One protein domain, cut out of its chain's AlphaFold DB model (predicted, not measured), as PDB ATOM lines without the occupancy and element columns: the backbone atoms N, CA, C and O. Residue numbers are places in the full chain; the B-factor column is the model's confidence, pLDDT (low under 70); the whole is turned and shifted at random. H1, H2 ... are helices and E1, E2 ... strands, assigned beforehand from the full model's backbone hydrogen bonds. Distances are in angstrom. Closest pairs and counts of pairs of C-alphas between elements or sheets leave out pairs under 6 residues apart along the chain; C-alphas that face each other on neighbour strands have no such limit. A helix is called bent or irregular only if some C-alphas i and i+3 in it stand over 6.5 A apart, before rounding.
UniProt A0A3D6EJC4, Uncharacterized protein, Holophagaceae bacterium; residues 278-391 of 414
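AT A GLANCE: This is residues 278 to 391 of the 414 residues of an uncharacterized protein of Holophagaceae bacterium (UniProt A0A3D6EJC4). A strongly twisted sheet of four strands forms the middle of the model, with H3 and H4 packed over different parts of one face and H2 crossing at the E2 edge; H1 and H5 pack on H3. The E2 and E3 hairpin reaches to one far end at Asp 350, and the first printed residue, Lys 278, is at the other. The printed part has 114 residues, with five named helices and four named strands in the order H1 H2 E1 H3 E2 E3 H4 H5 E4; the sheet order is E2 E3 E1 E4, all antiparallel, and the class is mixed, helices and strands. The whole is compact and rounded, with a radius of gyration of the C-alphas of 13.1 A and spans of 36 by 33 by 28 A.

HOW THE PARTS SIT: Start at H1, residues 283 to 291, which touches H3, residues 325 to 340, at a shallow tilt of 17 degrees, opposite ways; the closest C-alphas are those of Pro 283 and Pro 336, 5.0 A apart. H1 and H2, residues 295 to 308, touch only at the corner, where the C-alphas of Pro 289 and Ala 298 are closest, 6.3 A apart. H2 is on the sheet; its closest approach to E2, residues 341 to 347, is between the C-alphas of Gly 302 and Leu 342, 4.3 A apart. Next look at E1, residues 314 to 321, an inner strand antiparallel to E3, residues 353 to 362, with N 318 and O 357 within hydrogen-bond range at 2.8 A. E2 and E3 are a hairpin, with N 344 and O 356 at 2.9 A. At the other edge is E4, residues 387 to 390, antiparallel to E1, with N 317 and O 387 at 2.8 A. H3 lies over E3 and E1 at a height over the sheet of 9.3 A and has a kink of 109 degrees near residue 334. H4, residues 365 to 373, also lies over E3 and E1, at 8.1 A; with H3 and the sheet it makes two layers, helices on one face of a sheet. H5, residues 377 to 382, touches residues 330 to 335 of H3, closest at the C-alphas of Ala 333 and Gly 378, 4.5 A apart. In H2, H4 and H5 every O i to N i+4 pair is within hydrogen-bond range; H1 has 2 of 5, beside 4 of 6 O i to N i+3 pairs, and H3 has 7 of 12.

IN THESE COORDINATES: Find C-alpha 283 at (112.240, 131.606, 121.841), where H1 begins; it is 12.5 A long and irregular, with C-alphas 286 and 289 7.0 A apart. H2 spans 20.0 A and E1 20.1 A. H3 spans 18.6 A and is irregular, with C-alphas 333 and 336 9.2 A apart. E2 spans 18.8 A and E3 26.2 A. H4, H5 and E4 span 12.9, 8.5 and 10.1 A; E4 ends at C-alpha 390, (137.222, 133.195, 126.769).

THE WHOLE: The C-alphas of Lys 278 and Asp 350, the two farthest apart, are 39.6 A apart. The printed part has no cut, and the links between the named elements are tight. The mean pLDDT of the printed part is 73.7; look for values under 70 at residues 278 to 295, 321 to 329, 331 to 332 and 347 to 354.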
ATOM      1  N   LYS A 278     114.335 133.869 110.979       38.47
ATOM      2  CA  LYS A 278     112.987 134.220 111.438       38.47
ATOM      3  C   LYS A 278     112.434 133.221 112.460       38.47
ATOM      4  O   LYS A 278     111.772 133.628 113.411       38.47
ATOM      5  N   ASP A 279     112.736 131.931 112.305       36.12
ATOM      6  CA  ASP A 279     112.385 130.898 113.290       36.12
ATOM      7  C   ASP A 279     113.205 131.048 114.582       36.12
ATOM      8  O   ASP A 279     112.712 130.787 115.677       36.12
ATOM      9  N   LEU A 280     114.451 131.517 114.458       39.06
ATOM     10  CA  LEU A 280     115.377 131.807 115.559       39.06
ATOM     11  C   LEU A 280     114.942 132.987 116.444       39.06
ATOM     12  O   LEU A 280     115.354 133.055 117.602       39.06
ATOM     13  N   ALA A 281     114.098 133.887 115.932       39.97
ATOM     14  CA  ALA A 281     113.522 134.987 116.706       39.97
ATOM     15  C   ALA A 281     112.432 134.522 117.691       39.97
ATOM     16  O   ALA A 281     112.114 135.242 118.638       39.97
ATOM     17  N   ASN A 282     111.867 133.322 117.496       46.38
ATOM     18  CA  ASN A 282     110.887 132.748 118.410       46.38
ATOM     19  C   ASN A 282     111.595 131.905 119.490       46.38
ATOM     20  O   ASN A 282     112.141 130.838 119.184       46.38
ATOM     21  N   PRO A 283     111.556 132.320 120.769       49.03
ATOM     22  CA  PRO A 283     112.240 131.606 121.841       49.03
ATOM     23  C   PRO A 283     111.743 130.169 122.039       49.03
ATOM     24  O   PRO A 283     112.521 129.322 122.464       49.03
ATOM     25  N   VAL A 284     110.494 129.861 121.676       52.47
ATOM     26  CA  VAL A 284     109.942 128.498 121.758       52.47
ATOM     27  C   VAL A 284     110.555 127.586 120.691       52.47
ATOM     28  O   VAL A 284     110.900 126.443 120.974       52.47
ATOM     29  N   GLU A 285     110.767 128.082 119.470       52.91
ATOM     30  CA  GLU A 285     111.412 127.307 118.398       52.91
ATOM     31  C   GLU A 285     112.914 127.121 118.653       52.91
ATOM     32  O   GLU A 285     113.488 126.095 118.282       52.91
ATOM     33  N   ALA A 286     113.560 128.079 119.328       49.97
ATOM     34  CA  ALA A 286     114.973 127.989 119.674       49.97
ATOM     35  C   ALA A 286     115.284 126.871 120.687       49.97
ATOM     36  O   ALA A 286     116.384 126.319 120.657       49.97
ATOM     37  N   VAL A 287     114.308 126.520 121.529       54.44
ATOM     38  CA  VAL A 287     114.407 125.503 122.587       54.44
ATOM     39  C   VAL A 287     114.164 124.077 122.059       54.44
ATOM     40  O   VAL A 287     114.738 123.123 122.588       54.44
ATOM     41  N   LYS A 288     113.408 123.910 120.963       57.22
ATOM     42  CA  LYS A 288     113.018 122.590 120.423       57.22
ATOM     43  C   LYS A 288     114.177 121.632 120.107       57.22
ATOM     44  O   LYS A 288     114.025 120.454 120.422       57.22
ATOM     45  N   PRO A 289     115.316 122.049 119.515       54.34
ATOM     46  CA  PRO A 289     116.439 121.135 119.278       54.34
ATOM     47  C   PRO A 289     117.025 120.565 120.578       54.34
ATOM     48  O   PRO A 289     117.406 119.400 120.631       54.34
ATOM     49  N   LEU A 290     117.038 121.362 121.651       53.72
ATOM     50  CA  LEU A 290     117.519 120.939 122.969       53.72
ATOM     51  C   LEU A 290     116.495 120.055 123.694       53.72
ATOM     52  O   LEU A 290     116.886 119.100 124.360       53.72
ATOM     53  N   GLU A 291     115.195 120.311 123.520       54.53
ATOM     54  CA  GLU A 291     114.117 119.454 124.043       54.53
ATOM     55  C   GLU A 291     114.007 118.107 123.318       54.53
ATOM     56  O   GLU A 291     113.722 117.093 123.951       54.53
ATOM     57  N   ARG A 292     114.252 118.085 122.001       58.59
ATOM     58  CA  ARG A 292     114.206 116.883 121.146       58.59
ATOM     59  C   ARG A 292     115.527 116.116 121.086       58.59
ATOM     60  O   ARG A 292     115.607 115.118 120.379       58.59
ATOM     61  N   MET A 293     116.546 116.568 121.819       54.59
ATOM     62  CA  MET A 293     117.887 115.973 121.846       54.59
ATOM     63  C   MET A 293     118.614 115.946 120.485       54.59
ATOM     64  O   MET A 293     119.461 115.084 120.248       54.59
ATOM     65  N   ASP A 294     118.359 116.920 119.610       67.88
ATOM     66  CA  ASP A 294     119.102 117.105 118.356       67.88
ATOM     67  C   ASP A 294     120.445 117.821 118.624       67.88
ATOM     68  O   ASP A 294     120.631 119.019 118.389       67.88
ATOM     69  N   LEU A 295     121.388 117.074 119.212       69.56
ATOM     70  CA  LEU A 295     122.737 117.543 119.554       69.56
ATOM     71  C   LEU A 295     123.533 118.088 118.352       69.56
ATOM     72  O   LEU A 295     124.212 119.104 118.529       69.56
ATOM     73  N   PRO A 296     123.496 117.467 117.154       70.88
ATOM     74  CA  PRO A 296     124.136 118.023 115.964       70.88
ATOM     75  C   PRO A 296     123.672 119.447 115.636       70.88
ATOM     76  O   PRO A 296     124.511 120.315 115.392       70.88
ATOM     77  N   GLU A 297     122.366 119.711 115.694       71.00
ATOM     78  CA  GLU A 297     121.803 121.038 115.422       71.00
ATOM     79  C   GLU A 297     122.192 122.056 116.505       71.00
ATOM     80  O   GLU A 297     122.624 123.174 116.208       71.00
ATOM     81  N   ALA A 298     122.118 121.662 117.781       72.94
ATOM     82  CA  ALA A 298     122.543 122.511 118.894       72.94
ATOM     83  C   ALA A 298     124.026 122.918 118.787       72.94
ATOM     84  O   ALA A 298     124.381 124.073 119.037       72.94
ATOM     85  N   LEU A 299     124.886 121.982 118.373       77.50
ATOM     86  CA  LEU A 299     126.308 122.222 118.131       77.50
ATOM     87  C   LEU A 299     126.551 123.134 116.929       77.50
ATOM     88  O   LEU A 299     127.399 124.024 117.008       77.50
ATOM     89  N   HIS A 300     125.811 122.939 115.835       77.75
ATOM     90  CA  HIS A 300     125.904 123.798 114.658       77.75
ATOM     91  C   HIS A 300     125.554 125.250 115.009       77.75
ATOM     92  O   HIS A 300     126.327 126.166 114.732       77.75
ATOM     93  N   ARG A 301     124.450 125.461 115.734       75.19
ATOM     94  CA  ARG A 301     124.043 126.781 116.237       75.19
ATOM     95  C   ARG A 301     125.079 127.407 117.163       75.19
ATOM     96  O   ARG A 301     125.430 128.574 116.993       75.19
ATOM     97  N   GLY A 302     125.595 126.636 118.119       80.50
ATOM     98  CA  GLY A 302     126.652 127.096 119.016       80.50
ATOM     99  C   GLY A 302     127.914 127.519 118.261       80.50
ATOM    100  O   GLY A 302     128.503 128.550 118.591       80.50
ATOM    101  N   ALA A 303     128.297 126.782 117.213       81.25
ATOM    102  CA  ALA A 303     129.416 127.136 116.341       81.25
ATOM    103  C   ALA A 303     129.154 128.429 115.550       81.25
ATOM    104  O   ALA A 303     130.036 129.284 115.477       81.25
ATOM    105  N   THR A 304     127.941 128.628 115.025       78.94
ATOM    106  CA  THR A 304     127.550 129.862 114.322       78.94
ATOM    107  C   THR A 304     127.581 131.081 115.245       78.94
ATOM    108  O   THR A 304     128.201 132.092 114.910       78.94
ATOM    109  N   LEU A 305     127.005 130.982 116.450       81.44
ATOM    110  CA  LEU A 305     127.059 132.051 117.459       81.44
ATOM    111  C   LEU A 305     128.501 132.361 117.880       81.44
ATOM    112  O   LEU A 305     128.883 133.522 118.027       81.44
ATOM    113  N   ARG A 306     129.330 131.322 118.025       85.12
ATOM    114  CA  ARG A 306     130.755 131.470 118.319       85.12
ATOM    115  C   ARG A 306     131.518 132.164 117.195       85.12
ATOM    116  O   ARG A 306     132.365 133.004 117.483       85.12
ATOM    117  N   ALA A 307     131.223 131.839 115.940       81.06
ATOM    118  CA  ALA A 307     131.852 132.463 114.780       81.06
ATOM    119  C   ALA A 307     131.444 133.936 114.603       81.06
ATOM    120  O   ALA A 307     132.260 134.749 114.165       81.06
ATOM    121  N   ALA A 308     130.206 134.284 114.965       82.00
ATOM    122  CA  ALA A 308     129.704 135.658 114.936       82.00
ATOM    123  C   ALA A 308     130.275 136.536 116.068       82.00
ATOM    124  O   ALA A 308     130.320 137.762 115.939       82.00
ATOM    125  N   ALA A 309     130.733 135.934 117.170       84.44
ATOM    126  CA  ALA A 309     131.253 136.663 118.318       84.44
ATOM    127  C   ALA A 309     132.554 137.443 118.004       84.44
ATOM    128  O   ALA A 309     133.394 136.991 117.218       84.44
ATOM    129  N   PRO A 310     132.786 138.605 118.652       83.00
ATOM    130  CA  PRO A 310     134.050 139.329 118.546       83.00
ATOM    131  C   PRO A 310     135.260 138.456 118.910       83.00
ATOM    132  O   PRO A 310     135.202 137.623 119.817       83.00
ATOM    133  N   LYS A 311     136.402 138.678 118.247       81.00
ATOM    134  CA  LYS A 311     137.644 137.960 118.570       81.00
ATOM    135  C   LYS A 311     138.036 138.248 120.023       81.00
ATOM    136  O   LYS A 311     138.202 139.401 120.403       81.00
ATOM    137  N   GLY A 312     138.205 137.194 120.820       83.06
ATOM    138  CA  GLY A 312     138.520 137.321 122.245       83.06
ATOM    139  C   GLY A 312     137.310 137.601 123.141       83.06
ATOM    140  O   GLY A 312     137.508 137.958 124.304       83.06
ATOM    141  N   ALA A 313     136.087 137.425 122.625       90.00
ATOM    142  CA  ALA A 313     134.868 137.516 123.414       90.00
ATOM    143  C   ALA A 313     134.881 136.557 124.615       90.00
ATOM    144  O   ALA A 313     135.571 135.539 124.643       90.00
ATOM    145  N   TRP A 314     134.086 136.899 125.616       91.75
ATOM    146  CA  TRP A 314     133.852 136.147 126.833       91.75
ATOM    147  C   TRP A 314     132.440 135.577 126.828       91.75
ATOM    148  O   TRP A 314     131.509 136.219 126.360       91.75
ATOM    149  N   THR A 315     132.269 134.389 127.383       91.88
ATOM    150  CA  THR A 315     130.971 133.736 127.578       91.88
ATOM    151  C   THR A 315     130.870 133.229 129.014       91.88
ATOM    152  O   THR A 315     131.885 133.151 129.710       91.88
ATOM    153  N   LEU A 316     129.669 132.900 129.482       87.62
ATOM    154  CA  LEU A 316     129.444 132.344 130.818       87.62
ATOM    155  C   LEU A 316     129.085 130.871 130.709       87.62
ATOM    156  O   LEU A 316     128.001 130.539 130.246       87.62
ATOM    157  N   ARG A 317     129.970 129.974 131.138       87.06
ATOM    158  CA  ARG A 317     129.686 128.539 131.149       87.06
ATOM    159  C   ARG A 317     128.736 128.202 132.286       87.06
ATOM    160  O   ARG A 317     129.059 128.463 133.441       87.06
ATOM    161  N   LEU A 318     127.608 127.598 131.938       82.56
ATOM    162  CA  LEU A 318     126.540 127.224 132.862       82.56
ATOM    163  C   LEU A 318     126.709 125.788 133.350       82.56
ATOM    164  O   LEU A 318     126.648 125.521 134.543       82.56
ATOM    165  N   VAL A 319     126.945 124.860 132.420       78.12
ATOM    166  CA  VAL A 319     127.075 123.433 132.728       78.12
ATOM    167  C   VAL A 319     128.009 122.747 131.741       78.12
ATOM    168  O   VAL A 319     128.119 123.152 130.582       78.12
ATOM    169  N   VAL A 320     128.665 121.690 132.213       73.94
ATOM    170  CA  VAL A 320     129.389 120.706 131.407       73.94
ATOM    171  C   VAL A 320     128.731 119.363 131.678       73.94
ATOM    172  O   VAL A 320     128.644 118.947 132.830       73.94
ATOM    173  N   SER A 321     128.222 118.701 130.646       66.44
ATOM    174  CA  SER A 321     127.453 117.469 130.805       66.44
ATOM    175  C   SER A 321     127.826 116.437 129.749       66.44
ATOM    176  O   SER A 321     127.981 116.765 128.574       66.44
ATOM    177  N   GLY A 322     127.936 115.179 130.178       60.00
ATOM    178  CA  GLY A 322     127.976 114.006 129.302       60.00
ATOM    179  C   GLY A 322     126.587 113.412 129.033       60.00
ATOM    180  O   GLY A 322     126.473 112.420 128.322       60.00
ATOM    181  N   ARG A 323     125.522 113.989 129.614       56.12
ATOM    182  CA  ARG A 323     124.122 113.563 129.436       56.12
ATOM    183  C   ARG A 323     123.254 114.729 128.952       56.12
ATOM    184  O   ARG A 323     123.406 115.855 129.427       56.12
ATOM    185  N   ALA A 324     122.316 114.455 128.046       54.38
ATOM    186  CA  ALA A 324     121.477 115.484 127.420       54.38
ATOM    187  C   ALA A 324     120.584 116.256 128.416       54.38
ATOM    188  O   ALA A 324     120.286 117.427 128.188       54.38
ATOM    189  N   GLU A 325     120.234 115.652 129.557       54.75
ATOM    190  CA  GLU A 325     119.336 116.248 130.559       54.75
ATOM    191  C   GLU A 325     119.846 117.588 131.120       54.75
ATOM    192  O   GLU A 325     119.069 118.513 131.349       54.75
ATOM    193  N   GLY A 326     121.168 117.746 131.261       58.69
ATOM    194  CA  GLY A 326     121.766 119.009 131.706       58.69
ATOM    195  C   GLY A 326     121.571 120.157 130.707       58.69
ATOM    196  O   GLY A 326     121.424 121.305 131.114       58.69
ATOM    197  N   LEU A 327     121.515 119.859 129.403       66.19
ATOM    198  CA  LEU A 327     121.279 120.858 128.353       66.19
ATOM    199  C   LEU A 327     119.804 121.286 128.303       66.19
ATOM    200  O   LEU A 327     119.504 122.456 128.066       66.19
ATOM    201  N   LYS A 328     118.891 120.356 128.596       63.22
ATOM    202  CA  LYS A 328     117.449 120.614 128.683       63.22
ATOM    203  C   LYS A 328     117.108 121.584 129.818       63.22
ATOM    204  O   LYS A 328     116.351 122.530 129.612       63.22
ATOM    205  N   GLN A 329     117.729 121.416 130.988       65.75
ATOM    206  CA  GLN A 329     117.552 122.327 132.128       65.75
ATOM    207  C   GLN A 329     118.032 123.754 131.826       65.75
ATOM    208  O   GLN A 329     117.399 124.721 132.249       65.75
ATOM    209  N   VAL A 330     119.113 123.906 131.051       71.81
ATOM    210  CA  VAL A 330     119.603 125.226 130.616       71.81
ATOM    211  C   VAL A 330     118.583 125.931 129.727       71.81
ATOM    212  O   VAL A 330     118.304 127.110 129.940       71.81
ATOM    213  N   ALA A 331     118.008 125.217 128.758       68.88
ATOM    214  CA  ALA A 331     117.031 125.784 127.834       68.88
ATOM    215  C   ALA A 331     115.760 126.256 128.564       68.88
ATOM    216  O   ALA A 331     115.318 127.389 128.369       68.88
ATOM    217  N   LEU A 332     115.238 125.428 129.477       69.56
ATOM    218  CA  LEU A 332     114.076 125.761 130.309       69.56
ATOM    219  C   LEU A 332     114.344 126.972 131.214       69.56
ATOM    220  O   LEU A 332     113.525 127.884 131.296       69.56
ATOM    221  N   ALA A 333     115.512 127.013 131.859       72.44
ATOM    222  CA  ALA A 333     115.884 128.105 132.754       72.44
ATOM    223  C   ALA A 333     116.134 129.435 132.013       72.44
ATOM    224  O   ALA A 333     115.939 130.509 132.595       72.44
ATOM    225  N   ALA A 334     116.571 129.377 130.749       74.31
ATOM    226  CA  ALA A 334     116.831 130.545 129.906       74.31
ATOM    227  C   ALA A 334     115.551 131.197 129.363       74.31
ATOM    228  O   ALA A 334     115.534 132.413 129.146       74.31
ATOM    229  N   GLY A 335     114.481 130.419 129.163       72.56
ATOM    230  CA  GLY A 335     113.190 130.906 128.674       72.56
ATOM    231  C   GLY A 335     113.336 131.752 127.397       72.56
ATOM    232  O   GLY A 335     113.922 131.279 126.422       72.56
ATOM    233  N   PRO A 336     112.884 133.025 127.375       71.44
ATOM    234  CA  PRO A 336     112.973 133.881 126.187       71.44
ATOM    235  C   PRO A 336     114.410 134.183 125.729       71.44
ATOM    236  O   PRO A 336     114.618 134.654 124.614       71.44
ATOM    237  N   LYS A 337     115.410 133.915 126.575       75.44
ATOM    238  CA  LYS A 337     116.836 134.106 126.285       75.44
ATOM    239  C   LYS A 337     117.538 132.827 125.817       75.44
ATOM    240  O   LYS A 337     118.752 132.839 125.643       75.44
ATOM    241  N   ALA A 338     116.804 131.740 125.567       71.19
ATOM    242  CA  ALA A 338     117.357 130.504 125.010       71.19
ATOM    243  C   ALA A 338     118.154 130.676 123.695       71.19
ATOM    244  O   ALA A 338     119.165 129.990 123.554       71.19
ATOM    245  N   PRO A 339     117.808 131.603 122.770       71.50
ATOM    246  CA  PRO A 339     118.636 131.863 121.586       71.50
ATOM    247  C   PRO A 339     120.062 132.351 121.895       71.50
ATOM    248  O   PRO A 339     120.943 132.246 121.049       71.50
ATOM    249  N   GLU A 340     120.310 132.880 123.097       79.88
ATOM    250  CA  GLU A 340     121.633 133.343 123.533       79.88
ATOM    251  C   GLU A 340     122.479 132.216 124.158       79.88
ATOM    252  O   GLU A 340     123.605 132.463 124.598       79.88
ATOM    253  N   VAL A 341     121.960 130.985 124.223       84.56
ATOM    254  CA  VAL A 341     122.675 129.822 124.758       84.56
ATOM    255  C   VAL A 341     123.489 129.146 123.654       84.56
ATOM    256  O   VAL A 341     122.953 128.672 122.656       84.56
ATOM    257  N   LEU A 342     124.800 129.046 123.861       86.25
ATOM    258  CA  LEU A 342     125.731 128.341 122.989       86.25
ATOM    259  C   LEU A 342     125.961 126.926 123.521       86.25
ATOM    260  O   LEU A 342     126.473 126.769 124.630       86.25
ATOM    261  N   VAL A 343     125.667 125.901 122.720       84.44
ATOM    262  CA  VAL A 343     126.107 124.527 123.004       84.44
ATOM    263  C   VAL A 343     127.384 124.245 122.233       84.44
ATOM    264  O   VAL A 343     127.413 124.303 121.007       84.44
ATOM    265  N   LEU A 344     128.463 123.959 122.957       81.56
ATOM    266  CA  LEU A 344     129.798 123.782 122.398       81.56
ATOM    267  C   LEU A 344     130.358 122.405 122.772       81.56
ATOM    268  O   LEU A 344     130.043 121.881 123.846       81.56
ATOM    269  N   PRO A 345     131.230 121.819 121.931       76.81
ATOM    270  CA  PRO A 345     131.944 120.610 122.309       76.81
ATOM    271  C   PRO A 345     132.865 120.894 123.505       76.81
ATOM    272  O   PRO A 345     133.437 121.984 123.633       76.81
ATOM    273  N   TYR A 346     133.010 119.903 124.379       71.94
ATOM    274  CA  TYR A 346     133.939 119.908 125.501       71.94
ATOM    275  C   TYR A 346     134.771 118.626 125.457       71.94
ATOM    276  O   TYR A 346     134.255 117.521 125.625       71.94
ATOM    277  N   VAL A 347     136.067 118.779 125.191       64.94
ATOM    278  CA  VAL A 347     137.005 117.657 125.112       64.94
ATOM    279  C   VAL A 347     137.631 117.467 126.488       64.94
ATOM    280  O   VAL A 347     138.341 118.346 126.975       64.94
ATOM    281  N   ARG A 348     137.344 116.333 127.129       61.03
ATOM    282  CA  ARG A 348     138.032 115.896 128.348       61.03
ATOM    283  C   ARG A 348     139.292 115.112 127.986       61.03
ATOM    284  O   ARG A 348     139.380 114.518 126.914       61.03
ATOM    285  N   SER A 349     140.253 115.086 128.905       54.78
ATOM    286  CA  SER A 349     141.495 114.314 128.771       54.78
ATOM    287  C   SER A 349     141.277 112.797 128.719       54.78
ATOM    288  O   SER A 349     142.164 112.077 128.283       54.78
ATOM    289  N   ASP A 350     140.104 112.314 129.134       60.22
ATOM    290  CA  ASP A 350     139.711 110.898 129.113       60.22
ATOM    291  C   ASP A 350     139.130 110.428 127.764       60.22
ATOM    292  O   ASP A 350     138.724 109.276 127.640       60.22
ATOM    293  N   GLY A 351     139.070 111.304 126.754       49.69
ATOM    294  CA  GLY A 351     138.594 110.966 125.410       49.69
ATOM    295  C   GLY A 351     137.070 110.862 125.267       49.69
ATOM    296  O   GLY A 351     136.577 110.723 124.145       49.69
ATOM    297  N   PHE A 352     136.298 110.991 126.353       41.66
ATOM    298  CA  PHE A 352     134.839 110.991 126.271       41.66
ATOM    299  C   PHE A 352     134.315 112.337 125.764       41.66
ATOM    300  O   PHE A 352     134.709 113.413 126.222       41.66
ATOM    301  N   ARG A 353     133.370 112.283 124.816       60.12
ATOM    302  CA  ARG A 353     132.727 113.475 124.250       60.12
ATOM    303  C   ARG A 353     131.732 114.050 125.250       60.12
ATOM    304  O   ARG A 353     130.738 113.410 125.575       60.12
ATOM    305  N   TRP A 354     132.014 115.256 125.724       68.31
ATOM    306  CA  TRP A 354     131.125 116.028 126.582       68.31
ATOM    307  C   TRP A 354     130.703 117.305 125.865       68.31
ATOM    308  O   TRP A 354     131.298 117.719 124.866       68.31
ATOM    309  N   TRP A 355     129.677 117.950 126.401       76.81
ATOM    310  CA  TRP A 355     129.176 119.218 125.893       76.81
ATOM    311  C   TRP A 355     129.146 120.243 127.010       76.81
ATOM    312  O   TRP A 355     128.975 119.905 128.181       76.81
ATOM    313  N   GLN A 356     129.308 121.506 126.641       82.56
ATOM    314  CA  GLN A 356     129.132 122.626 127.551       82.56
ATOM    315  C   GLN A 356     128.064 123.566 127.006       82.56
ATOM    316  O   GLN A 356     128.042 123.844 125.806       82.56
ATOM    317  N   ALA A 357     127.198 124.053 127.890       84.81
ATOM    318  CA  ALA A 357     126.278 125.132 127.569       84.81
ATOM    319  C   ALA A 357     126.807 126.434 128.164       84.81
ATOM    320  O   ALA A 357     127.146 126.497 129.351       84.81
ATOM    321  N   CYS A 358     126.864 127.467 127.336       87.44
ATOM    322  CA  CYS A 358     127.339 128.784 127.711       87.44
ATOM    323  C   CYS A 358     126.289 129.847 127.387       87.44
ATOM    324  O   CYS A 358     125.498 129.679 126.467       87.44
ATOM    325  N   TYR A 359     126.285 130.945 128.129       87.88
ATOM    326  CA  TYR A 359     125.352 132.048 127.964       87.88
ATOM    327  C   TYR A 359     126.058 133.273 127.383       87.88
ATOM    328  O   TYR A 359     127.006 133.794 127.983       87.88
ATOM    329  N   GLY A 360     125.566 133.727 126.230       87.00
ATOM    330  CA  GLY A 360     125.957 134.959 125.556       87.00
ATOM    331  C   GLY A 360     127.399 134.998 125.046       87.00
ATOM    332  O   GLY A 360     128.234 134.138 125.336       87.00
ATOM    333  N   ALA A 361     127.706 136.047 124.287       90.44
ATOM    334  CA  ALA A 361     129.058 136.396 123.875       90.44
ATOM    335  C   ALA A 361     129.284 137.893 124.110       90.44
ATOM    336  O   ALA A 361     128.568 138.739 123.579       90.44
ATOM    337  N   PHE A 362     130.279 138.221 124.926       90.62
ATOM    338  CA  PHE A 362     130.505 139.557 125.462       90.62
ATOM    339  C   PHE A 362     131.910 140.049 125.111       90.62
ATOM    340  O   PHE A 362     132.849 139.262 125.120       90.62
ATOM    341  N   PRO A 363     132.120 141.346 124.854       87.69
ATOM    342  CA  PRO A 363     133.431 141.852 124.439       87.69
ATOM    343  C   PRO A 363     134.500 141.739 125.538       87.69
ATOM    344  O   PRO A 363     135.683 141.599 125.242       87.69
ATOM    345  N   THR A 364     134.106 141.779 126.816       90.75
ATOM    346  CA  THR A 364     135.031 141.730 127.956       90.75
ATOM    347  C   THR A 364     134.503 140.834 129.075       90.75
ATOM    348  O   THR A 364     133.296 140.626 129.214       90.75
ATOM    349  N   ARG A 365     135.409 140.352 129.940       90.69
ATOM    350  CA  ARG A 365     135.053 139.591 131.152       90.69
ATOM    351  C   ARG A 365     134.101 140.375 132.058       90.69
ATOM    352  O   ARG A 365     133.162 139.807 132.607       90.69
ATOM    353  N   ALA A 366     134.339 141.678 132.204       91.12
ATOM    354  CA  ALA A 366     133.504 142.559 133.012       91.12
ATOM    355  C   ALA A 366     132.091 142.702 132.423       91.12
ATOM    356  O   ALA A 366     131.116 142.649 133.169       91.12
ATOM    357  N   ALA A 367     131.970 142.814 131.094       91.06
ATOM    358  CA  ALA A 367     130.676 142.845 130.416       91.06
ATOM    359  C   ALA A 367     129.901 141.534 130.612       91.06
ATOM    360  O   ALA A 367     128.709 141.585 130.904       91.06
ATOM    361  N   ALA A 368     130.581 140.383 130.549       89.44
ATOM    362  CA  ALA A 368     129.967 139.088 130.831       89.44
ATOM    363  C   ALA A 368     129.418 139.020 132.265       89.44
ATOM    364  O   ALA A 368     128.244 138.735 132.470       89.44
ATOM    365  N   LEU A 369     130.229 139.368 133.268       89.94
ATOM    366  CA  LEU A 369     129.795 139.358 134.669       89.94
ATOM    367  C   LEU A 369     128.663 140.359 134.945       89.94
ATOM    368  O   LEU A 369     127.763 140.068 135.731       89.94
ATOM    369  N   LYS A 370     128.679 141.525 134.289       91.50
ATOM    370  CA  LYS A 370     127.585 142.503 134.369       91.50
ATOM    371  C   LYS A 370     126.300 141.938 133.763       91.50
ATOM    372  O   LYS A 370     125.259 142.015 134.407       91.50
ATOM    373  N   ALA A 371     126.381 141.339 132.575       88.44
ATOM    374  CA  ALA A 371     125.242 140.705 131.919       88.44
ATOM    375  C   ALA A 371     124.672 139.549 132.755       88.44
ATOM    376  O   ALA A 371     123.455 139.412 132.840       88.44
ATOM    377  N   TRP A 372     125.525 138.787 133.452       89.38
ATOM    378  CA  TRP A 372     125.077 137.719 134.348       89.38
ATOM    379  C   TRP A 372     124.160 138.223 135.459       89.38
ATOM    380  O   TRP A 372     123.154 137.590 135.746       89.38
ATOM    381  N   ARG A 373     124.450 139.385 136.058       88.62
ATOM    382  CA  ARG A 373     123.606 139.963 137.124       88.62
ATOM    383  C   ARG A 373     122.188 140.278 136.642       88.62
ATOM    384  O   ARG A 373     121.249 140.209 137.430       88.62
ATOM    385  N   SER A 374     122.051 140.588 135.357       86.81
ATOM    386  CA  SER A 374     120.782 140.888 134.689       86.81
ATOM    387  C   SER A 374     120.190 139.685 133.944       86.81
ATOM    388  O   SER A 374     119.168 139.834 133.279       86.81
ATOM    389  N   ALA A 375     120.801 138.500 134.044       84.62
ATOM    390  CA  ALA A 375     120.314 137.294 133.389       84.62
ATOM    391  C   ALA A 375     118.971 136.823 133.990       84.62
ATOM    392  O   ALA A 375     118.659 137.146 135.152       84.62
ATOM    393  N   PRO A 376     118.181 136.033 133.234       85.00
ATOM    394  CA  PRO A 376     116.929 135.451 133.708       85.00
ATOM    395  C   PRO A 376     117.053 134.837 135.105       85.00
ATOM    396  O   PRO A 376     118.026 134.148 135.419       85.00
ATOM    397  N   GLN A 377     116.057 135.082 135.961       82.19
ATOM    398  CA  GLN A 377     116.078 134.587 137.340       82.19
ATOM    399  C   GLN A 377     116.148 133.053 137.398       82.19
ATOM    400  O   GLN A 377     116.821 132.525 138.280       82.19
ATOM    401  N   GLY A 378     115.510 132.357 136.446       79.75
ATOM    402  CA  GLY A 378     115.611 130.904 136.287       79.75
ATOM    403  C   GLY A 378     117.060 130.454 136.113       79.75
ATOM    404  O   GLY A 378     117.561 129.691 136.930       79.75
ATOM    405  N   LEU A 379     117.776 131.018 135.131       79.25
ATOM    406  CA  LEU A 379     119.200 130.733 134.911       79.25
ATOM    407  C   LEU A 379     120.057 130.981 136.152       79.25
ATOM    408  O   LEU A 379     120.858 130.126 136.516       79.25
ATOM    409  N   ARG A 380     119.881 132.127 136.818       85.06
ATOM    410  CA  ARG A 380     120.689 132.475 137.997       85.06
ATOM    411  C   ARG A 380     120.430 131.567 139.198       85.06
ATOM    412  O   ARG A 380     121.354 131.327 139.966       85.06
ATOM    413  N   LYS A 381     119.192 131.091 139.376       81.81
ATOM    414  CA  LYS A 381     118.839 130.148 140.449       81.81
ATOM    415  C   LYS A 381     119.359 128.741 140.160       81.81
ATOM    416  O   LYS A 381     119.876 128.102 141.066       81.81
ATOM    417  N   THR A 382     119.219 128.270 138.922       75.25
ATOM    418  CA  THR A 382     119.601 126.905 138.534       75.25
ATOM    419  C   THR A 382     121.113 126.748 138.362       75.25
ATOM    420  O   THR A 382     121.650 125.682 138.643       75.25
ATOM    421  N   PHE A 383     121.813 127.803 137.931       79.62
ATOM    422  CA  PHE A 383     123.249 127.787 137.643       79.62
ATOM    423  C   PHE A 383     123.973 128.908 138.398       79.62
ATOM    424  O   PHE A 383     124.505 129.830 137.785       79.62
ATOM    425  N   SER A 384     123.996 128.852 139.733       72.44
ATOM    426  CA  SER A 384     124.623 129.889 140.576       72.44
ATOM    427  C   SER A 384     126.110 130.113 140.276       72.44
ATOM    428  O   SER A 384     126.608 131.229 140.431       72.44
ATOM    429  N   ASP A 385     126.787 129.080 139.773       72.88
ATOM    430  CA  ASP A 385     128.244 129.024 139.633       72.88
ATOM    431  C   ASP A 385     128.695 129.239 138.180       72.88
ATOM    432  O   ASP A 385     129.632 128.605 137.694       72.88
ATOM    433  N   ALA A 386     128.011 130.122 137.447       79.75
ATOM    434  CA  ALA A 386     128.358 130.414 136.061       79.75
ATOM    435  C   ALA A 386     129.789 130.977 135.944       79.75
ATOM    436  O   ALA A 386     130.127 132.021 136.512       79.75
ATOM    437  N   LEU A 387     130.638 130.303 135.162       79.62
ATOM    438  CA  LEU A 387     132.063 130.625 135.057       79.62
ATOM    439  C   LEU A 387     132.360 131.439 133.789       79.62
ATOM    440  O   LEU A 387     132.108 130.952 132.684       79.62
ATOM    441  N   PRO A 388     132.946 132.645 133.892       86.88
ATOM    442  CA  PRO A 388     133.352 133.407 132.721       86.88
ATOM    443  C   PRO A 388     134.559 132.753 132.038       86.88
ATOM    444  O   PRO A 388     135.597 132.534 132.664       86.88
ATOM    445  N   LEU A 389     134.450 132.506 130.735       88.00
ATOM    446  CA  LEU A 389     135.491 131.900 129.906       88.00
ATOM    447  C   LEU A 389     135.723 132.722 128.644       88.00
ATOM    448  O   LEU A 389     134.799 133.337 128.117       88.00
ATOM    449  N   LYS A 390     136.950 132.687 128.117       87.38
ATOM    450  CA  LYS A 390     137.222 133.195 126.769       87.38
ATOM    451  C   LYS A 390     136.634 132.243 125.734       87.38
ATOM    452  O   LYS A 390     136.927 131.050 125.741       87.38
ATOM    453  N   LEU A 391     135.853 132.795 124.820       84.25
ATOM    454  CA  LEU A 391     135.284 132.099 123.683       84.25
ATOM    455  C   LEU A 391     136.342 132.026 122.574       84.25
ATOM    456  O   LEU A 391     136.641 133.012 121.900       84.25
TER     457      LEU A 391